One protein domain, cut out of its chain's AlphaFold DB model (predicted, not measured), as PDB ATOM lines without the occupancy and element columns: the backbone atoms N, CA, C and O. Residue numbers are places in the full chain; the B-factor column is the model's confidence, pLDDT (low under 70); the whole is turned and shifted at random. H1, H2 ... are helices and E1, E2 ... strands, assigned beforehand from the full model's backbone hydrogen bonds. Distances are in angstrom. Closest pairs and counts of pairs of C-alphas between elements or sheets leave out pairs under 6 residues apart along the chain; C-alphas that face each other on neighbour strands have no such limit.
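Overview. This is residues 215 to 349 of the 470 residues of an uncharacterized protein of Mycoplasma gallinarum (UniProt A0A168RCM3). Three long helices, H1, H2 and H3, run side by side along the longest axis, their centres making a triangle. Two small sheets pack on H1, E1 E7 E6 on residues 225 to 237 and the hairpin E4 E5 near its last residues; a third, E2 E3, lies at one end of the helices, and short H4 packs on H1 and H2. The printed part has 135 residues with four named helices and seven named strands, in the order E1 H1 E2 H2 H3 E3 E4 E5 H4 E6 E7; the sheets are E1 E7 E6, mixed, E2 E3, parallel, and E4 E5, antiparallel. The class is mixed, helices and strands, and the whole is compact, with a radius of gyration of the C-alphas of 15.1 A and spans of 47 by 30 by 27 A.

Arrangement. E1, residues 215 to 217, is the parallel neighbour of E7, residues 339 to 342, with N 216 and O 340 3.0 A apart. E7 forms a hairpin with E6, residues 333 to 336, with N 334 and O 341 2.9 A apart. H1, residues 223 to 243, is on this sheet over E6, two layers with the helix on one face; its height over the sheet is 4.4 A, only just clear of the sheet's level. E2, residues 247 to 250, and E3, residues 300 to 303, are parallel, with N 249 and O 301 2.9 A apart. With H2, residues 251 to 272, and H3, residues 279 to 298, between them, they form a strand-helix-strand unit, two parallel neighbour strands joined through helices, its crossover right-handed. H2 and H3, a helical hairpin, touch at Phe 261 and Glu 293, closest C-alphas 7.2 A apart, at a shallow tilt of 7 degrees, opposite ways. H2 only grazes the sheet E1 E7 E6, with residues 260 to 267. H1 touches H3 at Arg 241 and Ile 296, closest C-alphas 5.6 A apart, at a shallow tilt of 27 degrees, the same way. E4, residues 315 to 318, and E5, residues 323 to 326, form a hairpin, with N 318 and O 323 2.9 A apart; the closest C-alphas of H1 and E4, Asn 243 and Tyr 316, are 5.5 A apart. H4, residues 327 to 330, touches H2 with its residues 253 to 260 alone, the C-alphas of Ile 257 and Ser 328 being closest at 4.8 A. Every O i to N i+4 pair is within hydrogen-bond range in H2 and H3, 15 of 17 in H1; H4 is too short for one.

Along the chain. E1 begins at C-alpha 215, (-7.728, -35.461, 56.399). H1 is 31.1 A long, H2 31.3 A and H3 28.6 A; H2 begins at C-alpha 251, (18.411, -41.382, 47.750). E7 ends at C-alpha 342, (-3.367, -40.308, 53.603).

Size, cuts and confidence. The C-alphas of Lys 277 and Asp 305, the two farthest apart, are 48.7 A apart. The printed part has no cut. The link from E3 to E4, 11 residues, is long. No printed residue is under 70 in pLDDT.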
ATOM      1  N   TYR A 215      -8.732 -34.399  56.380       93.88
ATOM      2  CA  TYR A 215      -7.728 -35.461  56.399       93.88
ATOM      3  C   TYR A 215      -8.254 -36.669  57.158       93.88
ATOM      4  O   TYR A 215      -8.599 -36.556  58.339       93.88
ATOM      5  N   ARG A 216      -8.200 -37.834  56.520       95.44
ATOM      6  CA  ARG A 216      -8.471 -39.118  57.158       95.44
ATOM      7  C   ARG A 216      -7.350 -40.086  56.822       95.44
ATOM      8  O   ARG A 216      -6.818 -40.077  55.720       95.44
ATOM      9  N   GLU A 217      -6.972 -40.917  57.778       96.19
ATOM     10  CA  GLU A 217      -6.067 -42.022  57.477       96.19
ATOM     11  C   GLU A 217      -6.823 -43.081  56.667       96.19
ATOM     12  O   GLU A 217      -7.973 -43.401  56.972       96.19
ATOM     13  N   PHE A 218      -6.185 -43.609  55.633       95.75
ATOM     14  CA  PHE A 218      -6.799 -44.490  54.647       95.75
ATOM     15  C   PHE A 218      -7.413 -45.769  55.255       95.75
ATOM     16  O   PHE A 218      -8.518 -46.159  54.878       95.75
ATOM     17  N   ILE A 219      -6.788 -46.357  56.280       94.06
ATOM     18  CA  ILE A 219      -7.309 -47.520  57.024       94.06
ATOM     19  C   ILE A 219      -8.628 -47.238  57.763       94.06
ATOM     20  O   ILE A 219      -9.375 -48.169  58.078       94.06
ATOM     21  N   ASN A 220      -8.918 -45.962  58.027       94.19
ATOM     22  CA  ASN A 220     -10.119 -45.497  58.717       94.19
ATOM     23  C   ASN A 220     -11.237 -45.085  57.741       94.19
ATOM     24  O   ASN A 220     -12.226 -44.489  58.168       94.19
ATOM     25  N   LEU A 221     -11.089 -45.362  56.440       92.31
ATOM     26  CA  LEU A 221     -12.182 -45.247  55.475       92.31
ATOM     27  C   LEU A 221     -13.222 -46.353  55.687       92.31
ATOM     28  O   LEU A 221     -12.901 -47.471  56.104       92.31
ATOM     29  N   ASP A 222     -14.472 -46.051  55.345       87.62
ATOM     30  CA  ASP A 222     -15.536 -47.046  55.343       87.62
ATOM     31  C   ASP A 222     -15.269 -48.120  54.276       87.62
ATOM     32  O   ASP A 222     -14.595 -47.891  53.268       87.62
ATOM     33  N   SER A 223     -15.814 -49.324  54.474       78.75
ATOM     34  CA  SER A 223     -15.536 -50.489  53.619       78.75
ATOM     35  C   SER A 223     -15.827 -50.259  52.133       78.75
ATOM     36  O   SER A 223     -15.132 -50.816  51.282       78.75
ATOM     37  N   ASN A 224     -16.836 -49.443  51.816       78.38
ATOM     38  CA  ASN A 224     -17.174 -49.079  50.438       78.38
ATOM     39  C   ASN A 224     -16.217 -48.019  49.870       78.38
ATOM     40  O   ASN A 224     -15.805 -48.123  48.714       78.38
ATOM     41  N   ASP A 225     -15.825 -47.044  50.690       85.81
ATOM     42  CA  ASP A 225     -14.943 -45.949  50.283       85.81
ATOM     43  C   ASP A 225     -13.525 -46.444  50.014       85.81
ATOM     44  O   ASP A 225     -12.855 -45.932  49.127       85.81
ATOM     45  N   TYR A 226     -13.084 -47.488  50.714       87.56
ATOM     46  CA  TYR A 226     -11.758 -48.066  50.532       87.56
ATOM     47  C   TYR A 226     -11.500 -48.593  49.109       87.56
ATOM     48  O   TYR A 226     -10.464 -48.303  48.509       87.56
ATOM     49  N   ILE A 227     -12.437 -49.365  48.543       88.31
ATOM     50  CA  ILE A 227     -12.270 -49.904  47.183       88.31
ATOM     51  C   ILE A 227     -12.279 -48.755  46.172       88.31
ATOM     52  O   ILE A 227     -11.444 -48.727  45.270       88.31
ATOM     53  N   ALA A 228     -13.185 -47.787  46.345       88.75
ATOM     54  CA  ALA A 228     -13.224 -46.590  45.512       88.75
ATOM     55  C   ALA A 228     -11.904 -45.806  45.597       88.75
ATOM     56  O   ALA A 228     -11.342 -45.430  44.572       88.75
ATOM     57  N   ALA A 229     -11.363 -45.639  46.802       93.00
ATOM     58  CA  ALA A 229     -10.096 -44.972  47.051       93.00
ATOM     59  C   ALA A 229      -8.927 -45.671  46.344       93.00
ATOM     60  O   ALA A 229      -8.139 -45.001  45.685       93.00
ATOM     61  N   LEU A 230      -8.842 -47.006  46.388       94.06
ATOM     62  CA  LEU A 230      -7.804 -47.744  45.659       94.06
ATOM     63  C   LEU A 230      -7.908 -47.580  44.142       94.06
ATOM     64  O   LEU A 230      -6.887 -47.452  43.474       94.06
ATOM     65  N   VAL A 231      -9.118 -47.581  43.579       91.88
ATOM     66  CA  VAL A 231      -9.289 -47.396  42.130       91.88
ATOM     67  C   VAL A 231      -8.957 -45.956  41.721       91.88
ATOM     68  O   VAL A 231      -8.299 -45.749  40.702       91.88
ATOM     69  N   LEU A 232      -9.354 -44.956  42.520       92.25
ATOM     70  CA  LEU A 232      -8.951 -43.559  42.306       92.25
ATOM     71  C   LEU A 232      -7.432 -43.417  42.373       92.25
ATOM     72  O   LEU A 232      -6.840 -42.748  41.528       92.25
ATOM     73  N   TYR A 233      -6.806 -44.075  43.348       96.19
ATOM     74  CA  TYR A 233      -5.364 -44.058  43.521       96.19
ATOM     75  C   TYR A 233      -4.644 -44.734  42.352       96.19
ATOM     76  O   TYR A 233      -3.700 -44.161  41.822       96.19
ATOM     77  N   LEU A 234      -5.139 -45.879  41.871       96.06
ATOM     78  CA  LEU A 234      -4.602 -46.556  40.689       96.06
ATOM     79  C   LEU A 234      -4.624 -45.641  39.460       96.06
ATOM     80  O   LEU A 234      -3.584 -45.430  38.848       96.06
ATOM     81  N   ASN A 235      -5.770 -45.028  39.148       93.50
ATOM     82  CA  ASN A 235      -5.875 -44.091  38.023       93.50
ATOM     83  C   ASN A 235      -4.927 -42.889  38.187       93.50
ATOM     84  O   ASN A 235      -4.360 -42.376  37.216       93.50
ATOM     85  N   LYS A 236      -4.757 -42.423  39.430       95.38
ATOM     86  CA  LYS A 236      -3.829 -41.343  39.757       95.38
ATOM     87  C   LYS A 236      -2.385 -41.758  39.480       95.38
ATOM     88  O   LYS A 236      -1.673 -41.014  38.812       95.38
ATOM     89  N   LEU A 237      -1.972 -42.948  39.916       97.25
ATOM     90  CA  LEU A 237      -0.633 -43.474  39.663       97.25
ATOM     91  C   LEU A 237      -0.384 -43.783  38.184       97.25
ATOM     92  O   LEU A 237       0.702 -43.495  37.699       97.25
ATOM     93  N   GLU A 238      -1.376 -44.278  37.441       96.44
ATOM     94  CA  GLU A 238      -1.267 -44.429  35.982       96.44
ATOM     95  C   GLU A 238      -1.000 -43.071  35.314       96.44
ATOM     96  O   GLU A 238      -0.126 -42.958  34.459       96.44
ATOM     97  N   THR A 239      -1.667 -42.007  35.774       95.38
ATOM     98  CA  THR A 239      -1.409 -40.640  35.292       95.38
ATOM     99  C   THR A 239       0.002 -40.165  35.644       95.38
ATOM    100  O   THR A 239       0.649 -39.524  34.814       95.38
ATOM    101  N   VAL A 240       0.486 -40.459  36.857       97.50
ATOM    102  CA  VAL A 240       1.868 -40.154  37.262       97.50
ATOM    103  C   VAL A 240       2.843 -40.884  36.344       97.50
ATOM    104  O   VAL A 240       3.671 -40.228  35.725       97.50
ATOM    105  N   ARG A 241       2.699 -42.206  36.192       97.88
ATOM    106  CA  ARG A 241       3.537 -43.046  35.330       97.88
ATOM    107  C   ARG A 241       3.586 -42.520  33.896       97.88
ATOM    108  O   ARG A 241       4.668 -42.327  33.360       97.88
ATOM    109  N   ASP A 242       2.433 -42.252  33.289       97.00
ATOM    110  CA  ASP A 242       2.344 -41.867  31.875       97.00
ATOM    111  C   ASP A 242       2.979 -40.495  31.573       97.00
ATOM    112  O   ASP A 242       3.253 -40.176  30.415       97.00
ATOM    113  N   ASN A 243       3.179 -39.654  32.593       97.25
ATOM    114  CA  ASN A 243       3.744 -38.308  32.454       97.25
ATOM    115  C   ASN A 243       5.075 -38.131  33.209       97.25
ATOM    116  O   ASN A 243       5.623 -37.024  33.221       97.25
ATOM    117  N   LEU A 244       5.585 -39.188  33.845       97.81
ATOM    118  CA  LEU A 244       6.894 -39.215  34.481       97.81
ATOM    119  C   LEU A 244       7.937 -39.554  33.417       97.81
ATOM    120  O   LEU A 244       7.855 -40.574  32.739       97.81
ATOM    121  N   VAL A 245       8.925 -38.681  33.266       96.25
ATOM    122  CA  VAL A 245      10.097 -38.948  32.429       96.25
ATOM    123  C   VAL A 245      11.161 -39.603  33.302       96.25
ATOM    124  O   VAL A 245      11.274 -39.261  34.480       96.25
ATOM    125  N   GLU A 246      11.948 -40.514  32.722       97.94
ATOM    126  CA  GLU A 246      13.126 -41.074  33.390       97.94
ATOM    127  C   GLU A 246      13.977 -39.951  33.990       97.94
ATOM    128  O   GLU A 246      14.407 -39.028  33.291       97.94
ATOM    129  N   THR A 247      14.192 -40.004  35.303       97.88
ATOM    130  CA  THR A 247      14.833 -38.909  36.033       97.88
ATOM    131  C   THR A 247      15.806 -39.424  37.081       97.88
ATOM    132  O   THR A 247      15.655 -40.515  37.633       97.88
ATOM    133  N   VAL A 248      16.842 -38.630  37.340       98.50
ATOM    134  CA  VAL A 248      17.854 -38.921  38.351       98.50
ATOM    135  C   VAL A 248      17.447 -38.242  39.653       98.50
ATOM    136  O   VAL A 248      17.227 -37.033  39.662       98.50
ATOM    137  N   VAL A 249      17.383 -38.997  40.747       98.56
ATOM    138  CA  VAL A 249      16.901 -38.502  42.046       98.56
ATOM    139  C   VAL A 249      17.883 -38.759  43.178       98.56
ATOM    140  O   VAL A 249      18.725 -39.660  43.103       98.56
ATOM    141  N   SER A 250      17.750 -37.983  44.255       98.62
ATOM    142  CA  SER A 250      18.440 -38.262  45.516       98.62
ATOM    143  C   SER A 250      17.945 -39.564  46.156       98.62
ATOM    144  O   SER A 250      16.795 -39.979  45.978       98.62
ATOM    145  N   LYS A 251      18.802 -40.200  46.965       98.50
ATOM    146  CA  LYS A 251      18.411 -41.382  47.750       98.50
ATOM    147  C   LYS A 251      17.240 -41.089  48.693       98.50
ATOM    148  O   LYS A 251      16.369 -41.936  48.873       98.50
ATOM    149  N   ALA A 252      17.206 -39.888  49.272       98.31
ATOM    150  CA  ALA A 252      16.144 -39.463  50.177       98.31
ATOM    151  C   ALA A 252      14.778 -39.392  49.478       98.31
ATOM    152  O   ALA A 252      13.796 -39.888  50.028       98.31
ATOM    153  N   GLU A 253      14.718 -38.849  48.258       98.19
ATOM    154  CA  GLU A 253      13.475 -38.800  47.483       98.19
ATOM    155  C   GLU A 253      12.984 -40.193  47.097       98.19
ATOM    156  O   GLU A 253      11.811 -40.505  47.301       98.19
ATOM    157  N   TYR A 254      13.881 -41.046  46.591       98.62
ATOM    158  CA  TYR A 254      13.528 -42.426  46.263       98.62
ATOM    159  C   TYR A 254      12.939 -43.145  47.483       98.62
ATOM    160  O   TYR A 254      11.858 -43.723  47.402       98.62
ATOM    161  N   ASN A 255      13.602 -43.028  48.640       98.44
ATOM    162  CA  ASN A 255      13.139 -43.642  49.882       98.44
ATOM    163  C   ASN A 255      11.780 -43.081  50.341       98.44
ATOM    164  O   ASN A 255      11.000 -43.827  50.921       98.44
ATOM    165  N   ARG A 256      11.469 -41.795  50.101       98.12
ATOM    166  CA  ARG A 256      10.137 -41.231  50.404       98.12
ATOM    167  C   ARG A 256       9.047 -41.858  49.540       98.12
ATOM    168  O   ARG A 256       8.014 -42.247  50.076       98.12
ATOM    169  N   ILE A 257       9.278 -41.963  48.233       98.44
ATOM    170  CA  ILE A 257       8.319 -42.556  47.286       98.44
ATOM    171  C   ILE A 257       8.104 -44.039  47.615       98.44
ATOM    172  O   ILE A 257       6.969 -44.482  47.769       98.44
ATOM    173  N   GLU A 258       9.192 -44.788  47.806       98.50
ATOM    174  CA  GLU A 258       9.149 -46.202  48.188       98.50
ATOM    175  C   GLU A 258       8.446 -46.405  49.538       98.50
ATOM    176  O   GLU A 258       7.622 -47.308  49.687       98.50
ATOM    177  N   LYS A 259       8.713 -45.536  50.523       98.06
ATOM    178  CA  LYS A 259       8.024 -45.578  51.816       98.06
ATOM    179  C   LYS A 259       6.516 -45.378  51.655       98.06
ATOM    180  O   LYS A 259       5.771 -46.144  52.252       98.06
ATOM    181  N   ASN A 260       6.066 -44.418  50.846       98.19
ATOM    182  CA  ASN A 260       4.634 -44.185  50.629       98.19
ATOM    183  C   ASN A 260       3.915 -45.435  50.077       98.19
ATOM    184  O   ASN A 260       2.824 -45.769  50.541       98.19
ATOM    185  N   PHE A 261       4.531 -46.143  49.122       98.25
ATOM    186  CA  PHE A 261       3.989 -47.400  48.587       98.25
ATOM    187  C   PHE A 261       3.962 -48.508  49.645       98.25
ATOM    188  O   PHE A 261       2.944 -49.178  49.819       98.25
ATOM    189  N   ASN A 262       5.037 -48.651  50.423       97.88
ATOM    190  CA  ASN A 262       5.090 -49.620  51.518       97.88
ATOM    191  C   ASN A 262       4.047 -49.330  52.609       97.88
ATOM    192  O   ASN A 262       3.410 -50.258  53.110       97.88
ATOM    193  N   ASP A 263       3.838 -48.059  52.959       97.12
ATOM    194  CA  ASP A 263       2.824 -47.640  53.929       97.12
ATOM    195  C   ASP A 263       1.418 -48.048  53.446       97.12
ATOM    196  O   ASP A 263       0.658 -48.665  54.198       97.12
ATOM    197  N   LEU A 264       1.091 -47.804  52.168       96.75
ATOM    198  CA  LEU A 264      -0.164 -48.263  51.566       96.75
ATOM    199  C   LEU A 264      -0.274 -49.797  51.573       96.75
ATOM    200  O   LEU A 264      -1.307 -50.333  51.976       96.75
ATOM    201  N   ALA A 265       0.777 -50.512  51.167       96.25
ATOM    202  CA  ALA A 265       0.794 -51.973  51.143       96.25
ATOM    203  C   ALA A 265       0.529 -52.572  52.535       96.25
ATOM    204  O   ALA A 265      -0.261 -53.510  52.670       96.25
ATOM    205  N   HIS A 266       1.112 -51.994  53.592       95.06
ATOM    206  CA  HIS A 266       0.836 -52.390  54.973       95.06
ATOM    207  C   HIS A 266      -0.639 -52.202  55.351       95.06
ATOM    208  O   HIS A 266      -1.237 -53.098  55.959       95.06
ATOM    209  N   GLN A 267      -1.254 -51.086  54.949       94.12
ATOM    210  CA  GLN A 267      -2.683 -50.864  55.178       94.12
ATOM    211  C   GLN A 267      -3.548 -51.848  54.376       94.12
ATOM    212  O   GLN A 267      -4.491 -52.417  54.931       94.12
ATOM    213  N   ILE A 268      -3.194 -52.144  53.120       92.62
ATOM    214  CA  ILE A 268      -3.891 -53.134  52.284       92.62
ATOM    215  C   ILE A 268      -3.881 -54.525  52.935       92.62
ATOM    216  O   ILE A 268      -4.919 -55.193  52.973       92.62
ATOM    217  N   VAL A 269      -2.739 -54.964  53.474       92.06
ATOM    218  CA  VAL A 269      -2.617 -56.267  54.150       92.06
ATOM    219  C   VAL A 269      -3.580 -56.359  55.332       92.06
ATOM    220  O   VAL A 269      -4.328 -57.330  55.422       92.06
ATOM    221  N   SER A 270      -3.640 -55.319  56.173       87.50
ATOM    222  CA  SER A 270      -4.543 -55.276  57.335       87.50
ATOM    223  C   SER A 270      -6.030 -55.365  56.963       87.50
ATOM    224  O   SER A 270      -6.874 -55.751  57.774       87.50
ATOM    225  N   LEU A 271      -6.364 -55.013  55.721       81.31
ATOM    226  CA  LEU A 271      -7.725 -55.043  55.211       81.31
ATOM    227  C   LEU A 271      -8.046 -56.364  54.525       81.31
ATOM    228  O   LEU A 271      -9.180 -56.813  54.613       81.31
ATOM    229  N   ASN A 272      -7.075 -57.046  53.918       77.38
ATOM    230  CA  ASN A 272      -7.300 -58.344  53.276       77.38
ATOM    231  C   ASN A 272      -7.803 -59.438  54.250       77.38
ATOM    232  O   ASN A 272      -8.415 -60.425  53.815       77.38
ATOM    233  N   ASP A 273      -7.582 -59.232  55.551       78.38
ATOM    234  CA  ASP A 273      -8.090 -60.061  56.649       78.38
ATOM    235  C   ASP A 273      -9.580 -59.823  56.959       78.38
ATOM    236  O   ASP A 273     -10.220 -60.654  57.604       78.38
ATOM    237  N   LYS A 274     -10.172 -58.723  56.477       80.31
ATOM    238  CA  LYS A 274     -11.612 -58.454  56.594       80.31
ATOM    239  C   LYS A 274     -12.379 -59.220  55.507       80.31
ATOM    240  O   LYS A 274     -11.963 -59.289  54.348       80.31
ATOM    241  N   GLU A 275     -13.533 -59.792  55.858       76.50
ATOM    242  CA  GLU A 275     -14.420 -60.420  54.872       76.50
ATOM    243  C   GLU A 275     -15.068 -59.354  53.976       76.50
ATOM    244  O   GLU A 275     -15.995 -58.651  54.375       76.50
ATOM    245  N   PHE A 276     -14.588 -59.253  52.735       75.50
ATOM    246  CA  PHE A 276     -15.189 -58.415  51.701       75.50
ATOM    247  C   PHE A 276     -15.906 -59.269  50.659       75.50
ATOM    248  O   PHE A 276     -15.308 -60.177  50.076       75.50
ATOM    249  N   LYS A 277     -17.152 -58.903  50.330       78.88
ATOM    250  CA  LYS A 277     -17.909 -59.516  49.222       78.88
ATOM    251  C   LYS A 277     -17.140 -59.484  47.893       78.88
ATOM    252  O   LYS A 277     -17.245 -60.410  47.097       78.88
ATOM    253  N   ASN A 278     -16.302 -58.461  47.694       77.94
ATOM    254  CA  ASN A 278     -15.595 -58.183  46.442       77.94
ATOM    255  C   ASN A 278     -14.087 -58.527  46.474       77.94
ATOM    256  O   ASN A 278     -13.302 -57.943  45.728       77.94
ATOM    257  N   LYS A 279     -13.664 -59.494  47.304       84.12
ATOM    258  CA  LYS A 279     -12.246 -59.886  47.469       84.12
ATOM    259  C   LYS A 279     -11.494 -60.200  46.152       84.12
ATOM    260  O   LYS A 279     -10.369 -59.721  46.012       84.12
ATOM    261  N   PRO A 280     -12.071 -60.906  45.154       85.75
ATOM    262  CA  PRO A 280     -11.382 -61.146  43.879       85.75
ATOM    263  C   PRO A 280     -11.108 -59.867  43.072       85.75
ATOM    264  O   PRO A 280     -10.102 -59.781  42.374       85.75
ATOM    265  N   TYR A 281     -11.988 -58.865  43.159       83.75
ATOM    266  CA  TYR A 281     -11.784 -57.576  42.493       83.75
ATOM    267  C   TYR A 281     -10.684 -56.770  43.178       83.75
ATOM    268  O   TYR A 281      -9.828 -56.210  42.497       83.75
ATOM    269  N   LEU A 282     -10.668 -56.775  44.512       87.19
ATOM    270  CA  LEU A 282      -9.613 -56.145  45.299       87.19
ATOM    271  C   LEU A 282      -8.229 -56.705  44.931       87.19
ATOM    272  O   LEU A 282      -7.310 -55.932  44.693       87.19
ATOM    273  N   GLN A 283      -8.098 -58.027  44.795       90.56
ATOM    274  CA  GLN A 283      -6.836 -58.659  44.385       90.56
ATOM    275  C   GLN A 283      -6.340 -58.167  43.019       90.56
ATOM    276  O   GLN A 283      -5.158 -57.870  42.881       90.56
ATOM    277  N   LYS A 284      -7.237 -58.010  42.037       91.19
ATOM    278  CA  LYS A 284      -6.872 -57.468  40.717       91.19
ATOM    279  C   LYS A 284      -6.423 -56.010  40.782       91.19
ATOM    280  O   LYS A 284      -5.523 -55.621  40.048       91.19
ATOM    281  N   ILE A 285      -7.056 -55.198  41.631       91.69
ATOM    282  CA  ILE A 285      -6.658 -53.797  41.828       91.69
ATOM    283  C   ILE A 285      -5.260 -53.737  42.454       91.69
ATOM    284  O   ILE A 285      -4.424 -52.983  41.974       91.69
ATOM    285  N   ILE A 286      -4.990 -54.571  43.464       94.06
ATOM    286  CA  ILE A 286      -3.677 -54.663  44.119       94.06
ATOM    287  C   ILE A 286      -2.593 -55.103  43.127       94.06
ATOM    288  O   ILE A 286      -1.526 -54.507  43.085       94.06
ATOM    289  N   GLU A 287      -2.865 -56.114  42.298       95.25
ATOM    290  CA  GLU A 287      -1.921 -56.567  41.269       95.25
ATOM    291  C   GLU A 287      -1.570 -55.441  40.287       95.25
ATOM    292  O   GLU A 287      -0.396 -55.209  39.997       95.25
ATOM    293  N   LYS A 288      -2.576 -54.689  39.821       96.06
ATOM    294  CA  LYS A 288      -2.356 -53.532  38.942       96.06
ATOM    295  C   LYS A 288      -1.589 -52.408  39.631       96.06
ATOM    296  O   LYS A 288      -0.692 -51.849  39.010       96.06
ATOM    297  N   LEU A 289      -1.916 -52.105  40.887       96.50
ATOM    298  CA  LEU A 289      -1.192 -51.114  41.683       96.50
ATOM    299  C   LEU A 289       0.288 -51.481  41.785       96.50
ATOM    300  O   LEU A 289       1.118 -50.687  41.366       96.50
ATOM    301  N   ASN A 290       0.613 -52.707  42.198       97.44
ATOM    302  CA  ASN A 290       2.001 -53.165  42.324       97.44
ATOM    303  C   ASN A 290       2.786 -53.044  41.006       97.44
ATOM    304  O   ASN A 290       3.966 -52.681  41.010       97.44
ATOM    305  N   ASN A 291       2.141 -53.335  39.869       97.69
ATOM    306  CA  ASN A 291       2.764 -53.176  38.554       97.69
ATOM    307  C   ASN A 291       3.079 -51.700  38.263       97.69
ATOM    308  O   ASN A 291       4.211 -51.383  37.905       97.69
ATOM    309  N   VAL A 292       2.117 -50.794  38.476       98.12
ATOM    310  CA  VAL A 292       2.310 -49.350  38.259       98.12
ATOM    311  C   VAL A 292       3.345 -48.767  39.229       98.12
ATOM    312  O   VAL A 292       4.185 -47.972  38.818       98.12
ATOM    313  N   GLU A 293       3.340 -49.183  40.496       98.25
ATOM    314  CA  GLU A 293       4.341 -48.790  41.498       98.25
ATOM    315  C   GLU A 293       5.753 -49.192  41.058       98.25
ATOM    316  O   GLU A 293       6.674 -48.375  41.080       98.25
ATOM    317  N   THR A 294       5.908 -50.428  40.575       98.31
ATOM    318  CA  THR A 294       7.180 -50.936  40.046       98.31
ATOM    319  C   THR A 294       7.637 -50.139  38.822       98.31
ATOM    320  O   THR A 294       8.809 -49.785  38.721       98.31
ATOM    321  N   GLU A 295       6.729 -49.814  37.899       98.25
ATOM    322  CA  GLU A 295       7.021 -48.992  36.715       98.25
ATOM    323  C   GLU A 295       7.466 -47.568  37.096       98.25
ATOM    324  O   GLU A 295       8.441 -47.056  36.537       98.25
ATOM    325  N   ILE A 296       6.810 -46.948  38.083       98.50
ATOM    326  CA  ILE A 296       7.202 -45.635  38.614       98.50
ATOM    327  C   ILE A 296       8.601 -45.708  39.233       98.50
ATOM    328  O   ILE A 296       9.453 -44.901  38.871       98.50
ATOM    329  N   LEU A 297       8.868 -46.675  40.119       98.50
ATOM    330  CA  LEU A 297      10.179 -46.817  40.769       98.50
ATOM    331  C   LEU A 297      11.299 -47.108  39.762       98.50
ATOM    332  O   LEU A 297      12.375 -46.525  39.867       98.50
ATOM    333  N   ASN A 298      11.042 -47.942  38.752       98.31
ATOM    334  CA  ASN A 298      12.010 -48.248  37.693       98.31
ATOM    335  C   ASN A 298      12.341 -47.036  36.809       98.31
ATOM    336  O   ASN A 298      13.409 -47.003  36.200       98.31
ATOM    337  N   SER A 299      11.459 -46.036  36.757       98.44
ATOM    338  CA  SER A 299      11.700 -44.779  36.037       98.44
ATOM    339  C   SER A 299      12.630 -43.822  36.805       98.44
ATOM    340  O   SER A 299      12.990 -42.758  36.296       98.44
ATOM    341  N   LEU A 300      13.034 -44.171  38.033       98.50
ATOM    342  CA  LEU A 300      13.884 -43.350  38.893       98.50
ATOM    343  C   LEU A 300      15.300 -43.929  38.970       98.50
ATOM    344  O   LEU A 300      15.527 -45.025  39.478       98.50
ATOM    345  N   THR A 301      16.292 -43.155  38.533       98.56
ATOM    346  CA  THR A 301      17.707 -43.503  38.700       98.56
ATOM    347  C   THR A 301      18.250 -42.871  39.979       98.56
ATOM    348  O   THR A 301      18.401 -41.654  40.069       98.56
ATOM    349  N   VAL A 302      18.575 -43.692  40.974       98.62
ATOM    350  CA  VAL A 302      19.049 -43.205  42.278       98.62
ATOM    351  C   VAL A 302      20.528 -42.826  42.232       98.62
ATOM    352  O   VAL A 302      21.367 -43.609  41.783       98.62
ATOM    353  N   LYS A 303      20.859 -41.647  42.766       98.50
ATOM    354  CA  LYS A 303      22.233 -41.214  43.034       98.50
ATOM    355  C   LYS A 303      22.433 -40.909  44.518       98.50
ATOM    356  O   LYS A 303      21.788 -40.026  45.078       98.50
ATOM    357  N   GLU A 304      23.342 -41.656  45.141       97.81
ATOM    358  CA  GLU A 304      23.667 -41.567  46.576       97.81
ATOM    359  C   GLU A 304      24.400 -40.264  46.945       97.81
ATOM    360  O   GLU A 304      24.379 -39.847  48.098       97.81
ATOM    361  N   ASP A 305      25.052 -39.611  45.979       97.62
ATOM    362  CA  ASP A 305      25.812 -38.372  46.165       97.62
ATOM    363  C   ASP A 305      24.960 -37.095  46.054       97.62
ATOM    364  O   ASP A 305      25.455 -36.001  46.327       97.62
ATOM    365  N   LEU A 306      23.684 -37.212  45.666       97.88
ATOM    366  CA  LEU A 306      22.772 -36.075  45.581       97.88
ATOM    367  C   LEU A 306      22.142 -35.757  46.939       97.88
ATOM    368  O   LEU A 306      21.565 -36.621  47.600       97.88
ATOM    369  N   ASN A 307      22.183 -34.477  47.310       97.81
ATOM    370  CA  ASN A 307      21.501 -33.968  48.495       97.81
ATOM    371  C   ASN A 307      19.978 -33.965  48.311       97.81
ATOM    372  O   ASN A 307      19.462 -33.898  47.191       97.81
ATOM    373  N   ASP A 308      19.269 -33.967  49.435       97.62
ATOM    374  CA  ASP A 308      17.812 -33.878  49.497       97.62
ATOM    375  C   ASP A 308      17.315 -32.442  49.251       97.62
ATOM    376  O   ASP A 308      16.898 -31.727  50.162       97.62
ATOM    377  N   GLU A 309      17.434 -31.992  48.005       97.00
ATOM    378  CA  GLU A 309      17.011 -30.667  47.557       97.00
ATOM    379  C   GLU A 309      15.943 -30.782  46.462       97.00
ATOM    380  O   GLU A 309      15.979 -31.739  45.686       97.00
ATOM    381  N   PRO A 310      15.040 -29.790  46.310       97.00
ATOM    382  CA  PRO A 310      13.976 -29.833  45.305       97.00
ATOM    383  C   PRO A 310      14.457 -30.105  43.877       97.00
ATOM    384  O   PRO A 310      13.763 -30.760  43.116       97.00
ATOM    385  N   VAL A 311      15.657 -29.656  43.498       97.00
ATOM    386  CA  VAL A 311      16.227 -29.918  42.161       97.00
ATOM    387  C   VAL A 311      16.545 -31.401  41.912       97.00
ATOM    388  O   VAL A 311      16.607 -31.823  40.762       97.00
ATOM    389  N   ASN A 312      16.704 -32.192  42.977       98.25
ATOM    390  CA  ASN A 312      17.012 -33.623  42.939       98.25
ATOM    391  C   ASN A 312      15.782 -34.503  43.243       98.25
ATOM    392  O   ASN A 312      15.944 -35.697  43.510       98.25
ATOM    393  N   ASN A 313      14.571 -33.930  43.246       98.25
ATOM    394  CA  ASN A 313      13.326 -34.671  43.451       98.25
ATOM    395  C   ASN A 313      12.708 -35.128  42.120       98.25
ATOM    396  O   ASN A 313      12.969 -34.553  41.062       98.25
ATOM    397  N   ALA A 314      11.847 -36.148  42.170       98.50
ATOM    398  CA  ALA A 314      11.079 -36.579  41.008       98.50
ATOM    399  C   ALA A 314       9.850 -35.687  40.821       98.50
ATOM    400  O   ALA A 314       9.078 -35.477  41.757       98.50
ATOM    401  N   TYR A 315       9.622 -35.238  39.589       98.44
ATOM    402  CA  TYR A 315       8.418 -34.509  39.201       98.44
ATOM    403  C   TYR A 315       7.814 -35.130  37.949       98.44
ATOM    404  O   TYR A 315       8.541 -35.531  37.042       98.44
ATOM    405  N   TYR A 316       6.487 -35.135  37.871       97.88
ATOM    406  CA  TYR A 316       5.769 -35.356  36.617       97.88
ATOM    407  C   TYR A 316       4.980 -34.098  36.255       97.88
ATOM    408  O   TYR A 316       4.590 -33.308  37.125       97.88
ATOM    409  N   TYR A 317       4.732 -33.907  34.962       95.94
ATOM    410  CA  TYR A 317       3.947 -32.773  34.490       95.94
ATOM    411  C   TYR A 317       2.453 -33.106  34.531       95.94
ATOM    412  O   TYR A 317       1.950 -33.908  33.741       95.94
ATOM    413  N   ASN A 318       1.713 -32.463  35.433       92.75
ATOM    414  CA  ASN A 318       0.266 -32.600  35.490       92.75
ATOM    415  C   ASN A 318      -0.381 -31.666  34.460       92.75
ATOM    416  O   ASN A 318      -0.527 -30.465  34.694       92.75
ATOM    417  N   LYS A 319      -0.830 -32.234  33.336       89.56
ATOM    418  CA  LYS A 319      -1.452 -31.481  32.232       89.56
ATOM    419  C   LYS A 319      -2.681 -30.676  32.661       89.56
ATOM    420  O   LYS A 319      -2.871 -29.571  32.170       89.56
ATOM    421  N   SER A 320      -3.490 -31.198  33.586       83.44
ATOM    422  CA  SER A 320      -4.715 -30.521  34.041       83.44
ATOM    423  C   SER A 320      -4.435 -29.278  34.882       83.44
ATOM    424  O   SER A 320      -5.152 -28.291  34.775       83.44
ATOM    425  N   ARG A 321      -3.368 -29.313  35.690       84.06
ATOM    426  CA  ARG A 321      -2.945 -28.184  36.526       84.06
ATOM    427  C   ARG A 321      -1.869 -27.320  35.854       84.06
ATOM    428  O   ARG A 321      -1.542 -26.266  36.379       84.06
ATOM    429  N   SER A 322      -1.329 -27.755  34.711       91.06
ATOM    430  CA  SER A 322      -0.190 -27.134  34.012       91.06
ATOM    431  C   SER A 322       1.015 -26.872  34.926       91.06
ATOM    432  O   SER A 322       1.653 -25.823  34.862       91.06
ATOM    433  N   LEU A 323       1.307 -27.824  35.817       94.12
ATOM    434  CA  LEU A 323       2.321 -27.699  36.867       94.12
ATOM    435  C   LEU A 323       3.124 -28.999  36.997       94.12
ATOM    436  O   LEU A 323       2.585 -30.092  36.819       94.12
ATOM    437  N   ASN A 324       4.403 -28.869  37.355       96.38
ATOM    438  CA  ASN A 324       5.236 -29.996  37.773       96.38
ATOM    439  C   ASN A 324       4.946 -30.313  39.241       96.38
ATOM    440  O   ASN A 324       5.115 -29.446  40.100       96.38
ATOM    441  N   ILE A 325       4.520 -31.541  39.525       96.44
ATOM    442  CA  ILE A 325       4.127 -31.969  40.871       96.44
ATOM    443  C   ILE A 325       5.123 -33.019  41.382       96.44
ATOM    444  O   ILE A 325       5.459 -33.928  40.617       96.44
ATOM    445  N   PRO A 326       5.608 -32.916  42.639       98.06
ATOM    446  CA  PRO A 326       6.478 -33.931  43.221       98.06
ATOM    447  C   PRO A 326       5.802 -35.305  43.244       98.06
ATOM    448  O   PRO A 326       4.680 -35.444  43.737       98.06
ATOM    449  N   VAL A 327       6.497 -36.339  42.772       98.38
ATOM    450  CA  VAL A 327       5.985 -37.721  42.798       98.38
ATOM    451  C   VAL A 327       5.814 -38.203  44.242       98.38
ATOM    452  O   VAL A 327       4.830 -38.866  44.562       98.38
ATOM    453  N   SER A 328       6.715 -37.813  45.144       98.25
ATOM    454  CA  SER A 328       6.620 -38.110  46.579       98.25
ATOM    455  C   SER A 328       5.374 -37.522  47.253       98.25
ATOM    456  O   SER A 328       4.843 -38.132  48.180       98.25
ATOM    457  N   TYR A 329       4.858 -36.391  46.765       97.38
ATOM    458  CA  TYR A 329       3.579 -35.838  47.214       97.38
ATOM    459  C   TYR A 329       2.394 -36.623  46.647       97.38
ATOM    460  O   TYR A 329       1.484 -37.008  47.371       97.38
ATOM    461  N   GLU A 330       2.388 -36.902  45.345       96.19
ATOM    462  CA  GLU A 330       1.237 -37.565  44.719       96.19
ATOM    463  C   GLU A 330       1.100 -39.035  45.119       96.19
ATOM    464  O   GLU A 330      -0.001 -39.579  45.133       96.19
ATOM    465  N   THR A 331       2.182 -39.672  45.545       98.06
ATOM    466  CA  THR A 331       2.155 -41.046  46.063       98.06
ATOM    467  C   THR A 331       1.752 -41.142  47.537       98.06
ATOM    468  O   THR A 331       1.556 -42.243  48.031       98.06
ATOM    469  N   SER A 332       1.591 -40.036  48.274       97.81
ATOM    470  CA  SER A 332       1.335 -40.103  49.726       97.81
ATOM    471  C   SER A 332      -0.143 -40.141  50.129       97.81
ATOM    472  O   SER A 332      -0.453 -40.256  51.318       97.81
ATOM    473  N   PHE A 333      -1.069 -39.979  49.180       97.38
ATOM    474  CA  PHE A 333      -2.502 -39.888  49.472       97.38
ATOM    475  C   PHE A 333      -3.388 -40.199  48.265       97.38
ATOM    476  O   PHE A 333      -2.930 -40.232  47.126       97.38
ATOM    477  N   VAL A 334      -4.693 -40.307  48.503       95.62
ATOM    478  CA  VAL A 334      -5.739 -40.248  47.475       95.62
ATOM    479  C   VAL A 334      -6.883 -39.338  47.925       95.62
ATOM    480  O   VAL A 334      -7.199 -39.274  49.111       95.62
ATOM    481  N   LEU A 335      -7.494 -38.607  46.990       92.25
ATOM    482  CA  LEU A 335      -8.694 -37.807  47.261       92.25
ATOM    483  C   LEU A 335      -9.945 -38.629  46.969       92.25
ATOM    484  O   LEU A 335     -10.082 -39.155  45.867       92.25
ATOM    485  N   VAL A 336     -10.855 -38.707  47.938       89.25
ATOM    486  CA  VAL A 336     -12.142 -39.410  47.833       89.25
ATOM    487  C   VAL A 336     -13.241 -38.439  48.257       89.25
ATOM    488  O   VAL A 336     -13.445 -38.198  49.445       89.25
ATOM    489  N   GLY A 337     -13.911 -37.808  47.289       85.50
ATOM    490  CA  GLY A 337     -14.790 -36.668  47.574       85.50
ATOM    491  C   GLY A 337     -14.019 -35.533  48.260       85.50
ATOM    492  O   GLY A 337     -13.004 -35.077  47.739       85.50
ATOM    493  N   LEU A 338     -14.462 -35.124  49.454       86.06
ATOM    494  CA  LEU A 338     -13.778 -34.131  50.299       86.06
ATOM    495  C   LEU A 338     -12.829 -34.760  51.335       86.06
ATOM    496  O   LEU A 338     -12.499 -34.123  52.332       86.06
ATOM    497  N   ILE A 339     -12.405 -36.011  51.144       91.19
ATOM    498  CA  ILE A 339     -11.494 -36.699  52.063       91.19
ATOM    499  C   ILE A 339     -10.104 -36.798  51.434       91.19
ATOM    500  O   ILE A 339      -9.921 -37.435  50.399       91.19
ATOM    501  N   HIS A 340      -9.110 -36.215  52.103       94.56
ATOM    502  CA  HIS A 340      -7.687 -36.443  51.856       94.56
ATOM    503  C   HIS A 340      -7.260 -37.700  52.605       94.56
ATOM    504  O   HIS A 340      -6.891 -37.641  53.781       94.56
ATOM    505  N   ALA A 341      -7.366 -38.843  51.929       96.06
ATOM    506  CA  ALA A 341      -7.041 -40.144  52.490       96.06
ATOM    507  C   ALA A 341      -5.527 -40.389  52.416       96.06
ATOM    508  O   ALA A 341      -5.006 -40.791  51.376       96.06
ATOM    509  N   GLY A 342      -4.813 -40.095  53.504       97.00
ATOM    510  CA  GLY A 342      -3.367 -40.308  53.603       97.00
ATOM    511  C   GLY A 342      -3.007 -41.718  54.073       97.00
ATOM    512  O   GLY A 342      -3.751 -42.338  54.835       97.00
ATOM    513  N   PHE A 343      -1.840 -42.214  53.658       97.00
ATOM    514  CA  PHE A 343      -1.355 -43.563  54.002       97.00
ATOM    515  C   PHE A 343      -0.555 -43.625  55.314       97.00
ATOM    516  O   PHE A 343       0.047 -44.645  55.635       97.00
ATOM    517  N   VAL A 344      -0.577 -42.550  56.101       94.94
ATOM    518  CA  VAL A 344       0.045 -42.466  57.431       94.94
ATOM    519  C   VAL A 344      -0.859 -41.691  58.398       94.94
ATOM    520  O   VAL A 344      -1.764 -40.971  57.955       94.94
ATOM    521  N   PRO A 345      -0.636 -41.768  59.720       96.31
ATOM    522  CA  PRO A 345      -1.304 -40.891  60.671       96.31
ATOM    523  C   PRO A 345      -1.070 -39.408  60.352       96.31
ATOM    524  O   PRO A 345       0.001 -39.010  59.895       96.31
ATOM    525  N   ARG A 346      -2.052 -38.548  60.653       94.31
ATOM    526  CA  ARG A 346      -1.977 -37.104  60.347       94.31
ATOM    527  C   ARG A 346      -0.744 -36.417  60.942       94.31
ATOM    528  O   ARG A 346      -0.221 -35.486  60.345       94.31
ATOM    529  N   SER A 347      -0.298 -36.855  62.118       95.75
ATOM    530  CA  SER A 347       0.896 -36.329  62.793       95.75
ATOM    531  C   SER A 347       2.203 -36.626  62.058       95.75
ATOM    532  O   SER A 347       3.202 -35.970  62.327       95.75
ATOM    533  N   GLU A 348       2.199 -37.610  61.160       95.38
ATOM    534  CA  GLU A 348       3.362 -38.066  60.396       95.38
ATOM    535  C   GLU A 348       3.305 -37.620  58.927       95.38
ATOM    536  O   GLU A 348       4.281 -37.788  58.201       95.38
ATOM    537  N   TYR A 349       2.184 -37.039  58.485       96.12
ATOM    538  CA  TYR A 349       1.981 -36.610  57.105       96.12
ATOM    539  C   TYR A 349       2.764 -35.317  56.807       96.12
ATOM    540  O   TYR A 349       2.434 -34.268  57.368       96.12
TER     541      TYR A 349